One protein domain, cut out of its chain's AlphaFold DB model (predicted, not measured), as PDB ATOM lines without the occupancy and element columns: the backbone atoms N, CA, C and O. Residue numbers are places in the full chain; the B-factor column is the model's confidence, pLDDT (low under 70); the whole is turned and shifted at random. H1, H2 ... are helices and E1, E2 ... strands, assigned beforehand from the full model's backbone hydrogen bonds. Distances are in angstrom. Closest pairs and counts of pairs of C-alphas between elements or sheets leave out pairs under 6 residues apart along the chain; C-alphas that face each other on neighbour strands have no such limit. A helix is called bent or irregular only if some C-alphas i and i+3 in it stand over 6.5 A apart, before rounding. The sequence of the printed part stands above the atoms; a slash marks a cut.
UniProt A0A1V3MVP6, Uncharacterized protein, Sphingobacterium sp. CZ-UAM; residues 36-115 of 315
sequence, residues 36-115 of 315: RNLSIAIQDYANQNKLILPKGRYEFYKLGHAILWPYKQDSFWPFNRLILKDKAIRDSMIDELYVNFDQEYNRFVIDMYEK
ATOM      1  N   ARG A  36     232.237 232.411 389.411       79.12
ATOM      2  CA  ARG A  36     230.865 232.128 389.853       79.12
ATOM      3  C   ARG A  36     230.193 233.329 390.513       79.12
ATOM      4  O   ARG A  36     229.083 233.697 390.142       79.12
ATOM      5  N   ASN A  37     230.869 233.917 391.497       85.44
ATOM      6  CA  ASN A  37     230.322 235.019 392.285       85.44
ATOM      7  C   ASN A  37     230.140 236.274 391.429       85.44
ATOM      8  O   ASN A  37     229.111 236.935 391.537       85.44
ATOM      9  N   LEU A  38     231.093 236.556 390.540       88.25
ATOM     10  CA  LEU A  38     231.005 237.684 389.628       88.25
ATOM     11  C   LEU A  38     229.876 237.510 388.609       88.25
ATOM     12  O   LEU A  38     229.059 238.415 388.451       88.25
ATOM     13  N   SER A  39     229.764 236.330 387.990       86.06
ATOM     14  CA  SER A  39     228.666 235.985 387.081       86.06
ATOM     15  C   SER A  39     227.305 236.148 387.767       86.06
ATOM     16  O   SER A  39     226.354 236.623 387.147       86.06
ATOM     17  N   ILE A  40     227.171 235.731 389.033       85.88
ATOM     18  CA  ILE A  40     225.939 235.917 389.822       85.88
ATOM     19  C   ILE A  40     225.680 237.406 390.057       85.88
ATOM     20  O   ILE A  40     224.616 237.886 389.688       85.88
ATOM     21  N   ALA A  41     226.662 238.151 390.568       89.38
ATOM     22  CA  ALA A  41     226.505 239.572 390.875       89.38
ATOM     23  C   ALA A  41     226.127 240.411 389.643       89.38
ATOM     24  O   ALA A  41     225.260 241.278 389.724       89.38
ATOM     25  N   ILE A  42     226.748 240.142 388.492       89.88
ATOM     26  CA  ILE A  42     226.428 240.820 387.231       89.88
ATOM     27  C   ILE A  42     225.014 240.466 386.761       89.88
ATOM     28  O   ILE A  42     224.268 241.355 386.353       89.88
ATOM     29  N   GLN A  43     224.625 239.191 386.840       88.50
ATOM     30  CA  GLN A  43     223.273 238.757 386.483       88.50
ATOM     31  C   GLN A  43     222.212 239.395 387.385       88.50
ATOM     32  O   GLN A  43     221.209 239.900 386.885       88.50
ATOM     33  N   ASP A  44     222.441 239.407 388.695       88.75
ATOM     34  CA  ASP A  44     221.529 240.016 389.661       88.75
ATOM     35  C   ASP A  44     221.402 241.519 389.410       88.75
ATOM     36  O   ASP A  44     220.286 242.034 389.342       88.75
ATOM     37  N   TYR A  45     222.519 242.209 389.162       90.12
ATOM     38  CA  TYR A  45     222.515 243.623 388.796       90.12
ATOM     39  C   TYR A  45     221.725 243.876 387.506       90.12
ATOM     40  O   TYR A  45     220.899 244.790 387.463       90.12
ATOM     41  N   ALA A  46     221.952 243.080 386.458       88.31
ATOM     42  CA  ALA A  46     221.254 243.227 385.183       88.31
ATOM     43  C   ALA A  46     219.740 243.037 385.337       88.31
ATOM     44  O   ALA A  46     218.965 243.837 384.812       88.31
ATOM     45  N   ASN A  47     219.327 242.030 386.111       85.19
ATOM     46  CA  ASN A  47     217.921 241.746 386.378       85.19
ATOM     47  C   ASN A  47     217.268 242.850 387.226       85.19
ATOM     48  O   ASN A  47     216.195 243.336 386.872       85.19
ATOM     49  N   GLN A  48     217.922 243.293 388.306       89.00
ATOM     50  CA  GLN A  48     217.416 244.361 389.181       89.00
ATOM     51  C   GLN A  48     217.219 245.682 388.432       89.00
ATOM     52  O   GLN A  48     216.234 246.381 388.656       89.00
ATOM     53  N   ASN A  49     218.134 246.003 387.515       88.62
ATOM     54  CA  ASN A  49     218.107 247.246 386.748       88.62
ATOM     55  C   ASN A  49     217.396 247.110 385.392       88.62
ATOM     56  O   ASN A  49     217.412 248.058 384.611       88.62
ATOM     57  N   LYS A  50     216.778 245.952 385.099       85.62
ATOM     58  CA  LYS A  50     216.076 245.659 383.834       85.62
ATOM     59  C   LYS A  50     216.906 246.013 382.591       85.62
ATOM     60  O   LYS A  50     216.384 246.560 381.620       85.62
ATOM     61  N   LEU A  51     218.208 245.730 382.637       86.19
ATOM     62  CA  LEU A  51     219.103 246.028 381.523       86.19
ATOM     63  C   LEU A  51     218.731 245.175 380.312       86.19
ATOM     64  O   LEU A  51     218.518 243.976 380.448       86.19
ATOM     65  N   ILE A  52     218.710 245.781 379.127       82.62
ATOM     66  CA  ILE A  52     218.570 245.058 377.861       82.62
ATOM     67  C   ILE A  52     219.975 244.832 377.322       82.62
ATOM     68  O   ILE A  52     220.628 245.765 376.855       82.62
ATOM     69  N   LEU A  53     220.449 243.594 377.422       85.06
ATOM     70  CA  LEU A  53     221.768 243.211 376.943       85.06
ATOM     71  C   LEU A  53     221.635 242.417 375.641       85.06
ATOM     72  O   LEU A  53     220.797 241.513 375.562       85.06
ATOM     73  N   PRO A  54     222.446 242.713 374.616       85.06
ATOM     74  CA  PRO A  54     222.467 241.893 373.415       85.06
ATOM     75  C   PRO A  54     222.961 240.474 373.749       85.06
ATOM     76  O   PRO A  54     223.817 240.288 374.615       85.06
ATOM     77  N   LYS A  55     222.393 239.459 373.082       83.69
ATOM     78  CA  LYS A  55     222.872 238.070 373.185       83.69
ATOM     79  C   LYS A  55     224.221 237.974 372.485       83.69
ATOM     80  O   LYS A  55     224.355 238.412 371.342       83.69
ATOM     81  N   GLY A  56     225.193 237.347 373.132       80.00
ATOM     82  CA  GLY A  56     226.503 237.175 372.527       80.00
ATOM     83  C   GLY A  56     227.614 236.905 373.521       80.00
ATOM     84  O   GLY A  56     227.388 236.551 374.677       80.00
ATOM     85  N   ARG A  57     228.831 237.048 373.009       79.81
ATOM     86  CA  ARG A  57     230.094 236.875 373.716       79.81
ATOM     87  C   ARG A  57     230.869 238.179 373.620       79.81
ATOM     88  O   ARG A  57     231.071 238.685 372.517       79.81
ATOM     89  N   TYR A  58     231.262 238.719 374.765       84.31
ATOM     90  CA  TYR A  58     231.803 240.068 374.873       84.31
ATOM     91  C   TYR A  58     233.120 240.054 375.623       84.31
ATOM     92  O   TYR A  58     233.172 239.810 376.825       84.31
ATOM     93  N   GLU A  59     234.194 240.307 374.891       85.06
ATOM     94  CA  GLU A  59     235.533 240.393 375.454       85.06
ATOM     95  C   GLU A  59     235.712 241.709 376.200       85.06
ATOM     96  O   GLU A  59     235.253 242.762 375.754       85.06
ATOM     97  N   PHE A  60     236.451 241.657 377.296       85.56
ATOM     98  CA  PHE A  60     236.963 242.831 377.979       85.56
ATOM     99  C   PHE A  60     238.306 242.501 378.616       85.56
ATOM    100  O   PHE A  60     238.684 241.341 378.770       85.56
ATOM    101  N   TYR A  61     239.047 243.531 378.988       85.56
ATOM    102  CA  TYR A  61     240.251 243.357 379.785       85.56
ATOM    103  C   TYR A  61     240.384 244.479 380.797       85.56
ATOM    104  O   TYR A  61     239.909 245.602 380.600       85.56
ATOM    105  N   LYS A  62     241.015 244.148 381.917       85.31
ATOM    106  CA  LYS A  62     241.331 245.099 382.974       85.31
ATOM    107  C   LYS A  62     242.675 245.760 382.671       85.31
ATOM    108  O   LYS A  62     243.611 245.070 382.267       85.31
ATOM    109  N   LEU A  63     242.723 247.080 382.843       83.62
ATOM    110  CA  LEU A  63     243.929 247.911 382.838       83.62
ATOM    111  C   LEU A  63     243.927 248.777 384.100       83.62
ATOM    112  O   LEU A  63     243.270 249.822 384.149       83.62
ATOM    113  N   GLY A  64     244.617 248.327 385.145       85.75
ATOM    114  CA  GLY A  64     244.638 248.980 386.453       85.75
ATOM    115  C   GLY A  64     243.228 249.170 387.031       85.75
ATOM    116  O   GLY A  64     242.595 248.221 387.502       85.75
ATOM    117  N   HIS A  65     242.736 250.412 387.000       87.12
ATOM    118  CA  HIS A  65     241.414 250.811 387.507       87.12
ATOM    119  C   HIS A  65     240.335 250.944 386.422       87.12
ATOM    120  O   HIS A  65     239.234 251.411 386.714       87.12
ATOM    121  N   ALA A  66     240.627 250.546 385.186       87.62
ATOM    122  CA  ALA A  66     239.702 250.624 384.063       87.62
ATOM    123  C   ALA A  66     239.379 249.238 383.492       87.62
ATOM    124  O   ALA A  66     240.200 248.321 383.538       87.62
ATOM    125  N   ILE A  67     238.176 249.109 382.928       90.38
ATOM    126  CA  ILE A  67     237.781 247.981 382.081       90.38
ATOM    127  C   ILE A  67     237.660 248.500 380.659       90.38
ATOM    128  O   ILE A  67     236.911 249.449 380.409       90.38
ATOM    129  N   LEU A  68     238.390 247.878 379.741       86.50
ATOM    130  CA  LEU A  68     238.316 248.194 378.329       86.50
ATOM    131  C   LEU A  68     237.482 247.140 377.606       86.50
ATOM    132  O   LEU A  68     237.793 245.951 377.636       86.50
ATOM    133  N   TRP A  69     236.442 247.614 376.930       87.25
ATOM    134  CA  TRP A  69     235.591 246.833 376.038       87.25
ATOM    135  C   TRP A  69     236.055 247.117 374.596       87.25
ATOM    136  O   TRP A  69     235.902 248.252 374.139       87.25
ATOM    137  N   PRO A  70     236.671 246.156 373.874       73.12
ATOM    138  CA  PRO A  70     237.265 246.383 372.551       73.12
ATOM    139  C   PRO A  70     236.260 246.834 371.487       73.12
ATOM    140  O   PRO A  70     236.625 247.498 370.520       73.12
ATOM    141  N   TYR A  71     234.991 246.474 371.667       68.00
ATOM    142  CA  TYR A  71     233.881 246.932 370.848       68.00
ATOM    143  C   TYR A  71     233.092 247.944 371.683       68.00
ATOM    144  O   TYR A  71     232.793 247.652 372.839       68.00
ATOM    145  N   LYS A  72     232.778 249.129 371.129       60.09
ATOM    146  CA  LYS A  72     231.978 250.169 371.807       60.09
ATOM    147  C   LYS A  72     230.620 249.597 372.212       60.09
ATOM    148  O   LYS A  72     229.693 249.555 371.409       60.09
ATOM    149  N   GLN A  73     230.533 249.102 373.437       70.62
ATOM    150  CA  GLN A  73     229.340 248.484 373.984       70.62
ATOM    151  C   GLN A  73     229.047 249.117 375.335       70.62
ATOM    152  O   GLN A  73     229.261 248.530 376.398       70.62
ATOM    153  N   ASP A  74     228.543 250.346 375.264       76.75
ATOM    154  CA  ASP A  74     228.171 251.171 376.415       76.75
ATOM    155  C   ASP A  74     227.190 250.431 377.349       76.75
ATOM    156  O   ASP A  74     227.180 250.651 378.559       76.75
ATOM    157  N   SER A  75     226.439 249.461 376.810       82.44
ATOM    158  CA  SER A  75     225.554 248.551 377.544       82.44
ATOM    159  C   SER A  75     226.237 247.751 378.666       82.44
ATOM    160  O   SER A  75     225.544 247.324 379.589       82.44
ATOM    161  N   PHE A  76     227.564 247.555 378.630       88.00
ATOM    162  CA  PHE A  76     228.303 246.781 379.644       88.00
ATOM    163  C   PHE A  76     229.039 247.636 380.682       88.00
ATOM    164  O   PHE A  76     229.464 247.112 381.714       88.00
ATOM    165  N   TRP A  77     229.140 248.956 380.484       87.56
ATOM    166  CA  TRP A  77     229.758 249.865 381.460       87.56
ATOM    167  C   TRP A  77     229.182 249.787 382.879       87.56
ATOM    168  O   TRP A  77     229.972 249.905 383.825       87.56
ATOM    169  N   PRO A  78     227.870 249.540 383.088       90.88
ATOM    170  CA  PRO A  78     227.329 249.358 384.433       90.88
ATOM    171  C   PRO A  78     228.019 248.241 385.233       90.88
ATOM    172  O   PRO A  78     228.066 248.302 386.462       90.88
ATOM    173  N   PHE A  79     228.619 247.252 384.562       91.88
ATOM    174  CA  PHE A  79     229.300 246.131 385.210       91.88
ATOM    175  C   PHE A  79     230.735 246.442 385.642       91.88
ATOM    176  O   PHE A  79     231.277 245.718 386.479       91.88
ATOM    177  N   ASN A  80     231.346 247.532 385.161       92.62
ATOM    178  CA  ASN A  80     232.758 247.846 385.412       92.62
ATOM    179  C   ASN A  80     233.102 247.847 386.908       92.62
ATOM    180  O   ASN A  80     234.127 247.306 387.314       92.62
ATOM    181  N   ARG A  81     232.229 248.410 387.756       91.00
ATOM    182  CA  ARG A  81     232.450 248.455 389.212       91.00
ATOM    183  C   ARG A  81     232.448 247.071 389.859       91.00
ATOM    184  O   ARG A  81     233.180 246.869 390.824       91.00
ATOM    185  N   LEU A  82     231.619 246.151 389.365       93.06
ATOM    186  CA  LEU A  82     231.564 244.772 389.853       93.06
ATOM    187  C   LEU A  82     232.820 244.015 389.411       93.06
ATOM    188  O   LEU A  82     233.497 243.421 390.244       93.06
ATOM    189  N   ILE A  83     233.179 244.134 388.130       92.50
ATOM    190  CA  ILE A  83     234.347 243.477 387.528       92.50
ATOM    191  C   ILE A  83     235.654 243.945 388.188       92.50
ATOM    192  O   ILE A  83     236.492 243.125 388.547       92.50
ATOM    193  N   LEU A  84     235.830 245.253 388.417       91.62
ATOM    194  CA  LEU A  84     237.058 245.803 389.010       91.62
ATOM    195  C   LEU A  84     237.320 245.318 390.440       91.62
ATOM    196  O   LEU A  84     238.484 245.198 390.831       91.62
ATOM    197  N   LYS A  85     236.253 245.062 391.209       90.12
ATOM    198  CA  LYS A  85     236.325 244.590 392.601       90.12
ATOM    199  C   LYS A  85     236.625 243.097 392.711       90.12
ATOM    200  O   LYS A  85     237.009 242.645 393.791       90.12
ATOM    201  N   ASP A  86     236.435 242.339 391.637       89.44
ATOM    202  CA  ASP A  86     236.615 240.899 391.672       89.44
ATOM    203  C   ASP A  86     238.098 240.513 391.591       89.44
ATOM    204  O   ASP A  86     238.854 240.991 390.742       89.44
ATOM    205  N   LYS A  87     238.526 239.636 392.504       86.81
ATOM    206  CA  LYS A  87     239.923 239.192 392.618       86.81
ATOM    207  C   LYS A  87     240.317 238.181 391.537       86.81
ATOM    208  O   LYS A  87     241.510 237.987 391.314       86.81
ATOM    209  N   ALA A  88     239.353 237.523 390.892       83.06
ATOM    210  CA  ALA A  88     239.601 236.583 389.803       83.06
ATOM    211  C   ALA A  88     239.938 237.296 388.483       83.06
ATOM    212  O   ALA A  88     240.579 236.683 387.624       83.06
ATOM    213  N   ILE A  89     239.542 238.569 388.344       84.12
ATOM    214  CA  ILE A  89     239.846 239.427 387.194       84.12
ATOM    215  C   ILE A  89     241.243 240.021 387.361       84.12
ATOM    216  O   ILE A  89     241.504 240.871 388.226       84.12
ATOM    217  N   ARG A  90     242.155 239.564 386.507       81.06
ATOM    218  CA  ARG A  90     243.568 239.944 386.536       81.06
ATOM    219  C   ARG A  90     243.844 241.066 385.546       81.06
ATOM    220  O   ARG A  90     243.213 241.156 384.501       81.06
ATOM    221  N   ASP A  91     244.799 241.913 385.903       78.62
ATOM    222  CA  ASP A  91     245.246 242.986 385.024       78.62
ATOM    223  C   ASP A  91     245.922 242.412 383.772       78.62
ATOM    224  O   ASP A  91     246.584 241.374 383.852       78.62
ATOM    225  N   SER A  92     245.754 243.073 382.623       70.12
ATOM    226  CA  SER A  92     246.333 242.649 381.334       70.12
ATOM    227  C   SER A  92     245.922 241.244 380.848       70.12
ATOM    228  O   SER A  92     246.575 240.676 379.973       70.12
ATOM    229  N   MET A  93     244.835 240.682 381.385       74.94
ATOM    230  CA  MET A  93     244.215 239.446 380.897       74.94
ATOM    231  C   MET A  93     242.925 239.770 380.149       74.94
ATOM    232  O   MET A  93     242.219 240.712 380.505       74.94
ATOM    233  N   ILE A  94     242.620 238.978 379.120       75.69
ATOM    234  CA  ILE A  94     241.344 239.068 378.411       75.69
ATOM    235  C   ILE A  94     240.375 238.094 379.073       75.69
ATOM    236  O   ILE A  94     240.652 236.899 379.184       75.69
ATOM    237  N   ASP A  95     239.232 238.608 379.486       82.56
ATOM    238  CA  ASP A  95     238.110 237.843 380.001       82.56
ATOM    239  C   ASP A  95     236.914 238.050 379.059       82.56
ATOM    240  O   ASP A  95     236.864 238.991 378.263       82.56
ATOM    241  N   GLU A  96     235.956 237.134 379.089       83.31
ATOM    242  CA  GLU A  96     234.796 237.147 378.207       83.31
ATOM    243  C   GLU A  96     233.512 237.000 379.022       83.31
ATOM    244  O   GLU A  96     233.416 236.188 379.945       83.31
ATOM    245  N   LEU A  97     232.533 237.832 378.676       85.88
ATOM    246  CA  LEU A  97     231.189 237.868 379.221       85.88
ATOM    247  C   LEU A  97     230.234 237.252 378.194       85.88
ATOM    248  O   LEU A  97     230.010 237.814 377.123       85.88
ATOM    249  N   TYR A  98     229.653 236.105 378.516       83.31
ATOM    250  CA  TYR A  98     228.566 235.514 377.749       83.31
ATOM    251  C   TYR A  98     227.226 236.011 378.267       83.31
ATOM    252  O   TYR A  98     226.962 235.972 379.467       83.31
ATOM    253  N   VAL A  99     226.365 236.433 377.352       85.25
ATOM    254  CA  VAL A  99     224.999 236.854 377.641       85.25
ATOM    255  C   VAL A  99     224.051 236.025 376.795       85.25
ATOM    256  O   VAL A  99     224.146 236.005 375.567       85.25
ATOM    257  N   ASN A 100     223.099 235.379 377.454       85.69
ATOM    258  CA  ASN A 100     221.943 234.763 376.820       85.69
ATOM    259  C   ASN A 100     220.667 235.175 377.559       85.69
ATOM    260  O   ASN A 100     220.718 235.710 378.669       85.69
ATOM    261  N   PHE A 101     219.520 234.929 376.943       82.75
ATOM    262  CA  PHE A 101     218.218 235.200 377.525       82.75
ATOM    263  C   PHE A 101     217.456 233.890 377.707       82.75
ATOM    264  O   PHE A 101     217.138 233.206 376.734       82.75
ATOM    265  N   ASP A 102     217.177 233.544 378.960       82.88
ATOM    266  CA  ASP A 102     216.369 232.384 379.311       82.88
ATOM    267  C   ASP A 102     214.893 232.770 379.246       82.88
ATOM    268  O   ASP A 102     214.373 233.467 380.120       82.88
ATOM    269  N   GLN A 103     214.226 232.317 378.186       81.56
ATOM    270  CA  GLN A 103     212.820 232.616 377.936       81.56
ATOM    271  C   GLN A 103     211.892 232.022 379.001       81.56
ATOM    272  O   GLN A 103     210.871 232.625 379.316       81.56
ATOM    273  N   GLU A 104     212.231 230.863 379.575       84.69
ATOM    274  CA  GLU A 104     211.357 230.176 380.533       84.69
ATOM    275  C   GLU A 104     211.245 230.951 381.847       84.69
ATOM    276  O   GLU A 104     210.159 231.068 382.416       84.69
ATOM    277  N   TYR A 105     212.364 231.508 382.303       83.56
ATOM    278  CA  TYR A 105     212.426 232.312 383.522       83.56
ATOM    279  C   TYR A 105     212.428 233.818 383.258       83.56
ATOM    280  O   TYR A 105     212.558 234.589 384.208       83.56
ATOM    281  N   ASN A 106     212.282 234.234 381.995       80.12
ATOM    282  CA  ASN A 106     212.262 235.630 381.559       80.12
ATOM    283  C   ASN A 106     213.419 236.453 382.163       80.12
ATOM    284  O   ASN A 106     213.207 237.520 382.742       80.12
ATOM    285  N   ARG A 107     214.646 235.921 382.094       81.19
ATOM    286  CA  ARG A 107     215.836 236.517 382.726       81.19
ATOM    287  C   ARG A 107     217.063 236.423 381.833       81.19
ATOM    288  O   ARG A 107     217.203 235.480 381.054       81.19
ATOM    289  N   PHE A 108     218.008 237.341 382.015       80.19
ATOM    290  CA  PHE A 108     219.333 237.164 381.434       80.19
ATOM    291  C   PHE A 108     220.106 236.099 382.202       80.19
ATOM    292  O   PHE A 108     220.110 236.072 383.436       80.19
ATOM    293  N   VAL A 109     220.780 235.237 381.453       83.12
ATOM    294  CA  VAL A 109     221.793 234.331 381.974       83.12
ATOM    295  C   VAL A 109     223.134 234.855 381.512       83.12
ATOM    296  O   VAL A 109     223.444 234.850 380.320       83.12
ATOM    297  N   ILE A 110     223.889 235.364 382.481       84.75
ATOM    298  CA  ILE A 110     225.175 236.010 382.243       84.75
ATOM    299  C   ILE A 110     226.267 235.165 382.857       84.75
ATOM    300  O   ILE A 110     226.179 234.781 384.024       84.75
ATOM    301  N   ASP A 111     227.305 234.890 382.086       83.56
ATOM    302  CA  ASP A 111     228.418 234.089 382.549       83.56
ATOM    303  C   ASP A 111     229.765 234.673 382.144       83.56
ATOM    304  O   ASP A 111     229.856 235.446 381.197       83.56
ATOM    305  N   MET A 112     230.808 234.313 382.882       80.06
ATOM    306  CA  MET A 112     232.150 234.847 382.716       80.06
ATOM    307  C   MET A 112     233.187 233.743 382.684       80.06
ATOM    308  O   MET A 112     233.104 232.738 383.402       80.06
ATOM    309  N   TYR A 113     234.184 233.946 381.837       75.81
ATOM    310  CA  TYR A 113     235.293 233.028 381.668       75.81
ATOM    311  C   TYR A 113     236.538 233.767 381.211       75.81
ATOM    312  O   TYR A 113     236.494 234.847 380.636       75.81
ATOM    313  N   GLU A 114     237.667 233.141 381.498       71.06
ATOM    314  CA  GLU A 114     238.971 233.657 381.134       71.06
ATOM    315  C   GLU A 114     239.226 233.276 379.687       71.06
ATOM    316  O   GLU A 114     239.198 232.086 379.337       71.06
ATOM    317  N   LYS A 115     239.501 234.270 378.851       63.28
ATOM    318  CA  LYS A 115     239.872 234.030 377.469       63.28
ATOM    319  C   LYS A 115     241.366 233.735 377.411       63.28
ATOM    320  O   LYS A 115     242.204 234.522 377.845       63.28
TER     321      LYS A 115
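Overview. This is residues 36 to 115 of the 315 residues of an uncharacterized protein of Sphingobacterium sp. CZ-UAM (UniProt A0A1V3MVP6). A strongly twisted, curled sheet of four strands has two helices packed on it: H1 along the edge strand E4, and H2 slantwise over the part of the sheet where E2 and E1 pair. The two helices touch each other at a steep tilt, and the long strands E1, E3 and E4 run with the long axis. The printed part has 80 residues, with two named helices and four named strands in the order H1, E1, E2, H2, E3, E4; the sheet's order is E2, E1, E3, E4, all antiparallel, and the class is mixed, helices and strands. It is compact, with a radius of gyration of the C-alphas of 11.9 A, yet elongated, spanning 37 by 24 by 21 A.

Arrangement. H1, residues 36 to 48, is on the sheet over E4, residues 107 to 114, at a height of 6.5 A. It runs along the strands, at 26 degrees to E4 on the local plane; the closest C-alphas of the two, those of Ser 39 and Asp 111, are 4.9 A apart. E1, residues 56 to 63, has staggered pairing: residues 56 to 61 pair with E3, residues 94 to 102, and residues 61 to 63 with E2, residues 66 to 68. E1 and E2 form a hairpin, with N 63 and O 66 at 2.9 A. E1 and E3 are antiparallel, with N 58 and O 97 at 2.8 A. H2, residues 74 to 85, is on the sheet at a height of 7.0 A, only just over E2 and E1, with 3 of its 12 C-alphas on each; it runs slantwise, at 44 degrees to E1 on the local plane. Its closest C-alphas to E2 are Asn 80 and Ile 67, 6.0 A apart. With H2 on one face, the sheet forms two layers. E2, H2 and E3 make a split strand-helix-strand unit, two strands running the same way with E1 between them, and its crossover is left-handed. Residues 38 to 42 of H1 touch residues 79 to 83 of H2, at a steep tilt of 43 degrees, opposite ways; the closest C-alphas are those of Ile 42 and Phe 79, 6.4 A. E3 and E4 form a hairpin, with N 98 and O 111 at 2.8 A. E2 is apart from E3 and E4. In H1 every O i to N i+4 pair is within hydrogen-bond range; in H2 2 of 8 are, beside 6 of 9 O i to N i+3 pairs.

Along the chain. H1 begins at C-alpha 36, (230.865, 232.128, 389.853), and measures 18.2 A. E1 measures 22.9 A, E3 25.9 A and E4 23.4 A, ending at C-alpha 114, (238.971, 233.657, 381.134). H2 measures 19.3 A and is irregular: C-alphas 75 and 78 are 7.2 A apart.

Size, cuts and confidence. The C-alphas farthest apart are those of Gly 64 and Glu 104, 38.7 A. The printed part has no cut and no long link. Mean pLDDT of the printed part is 83.7; residues 71, 72 and 115 are under 70.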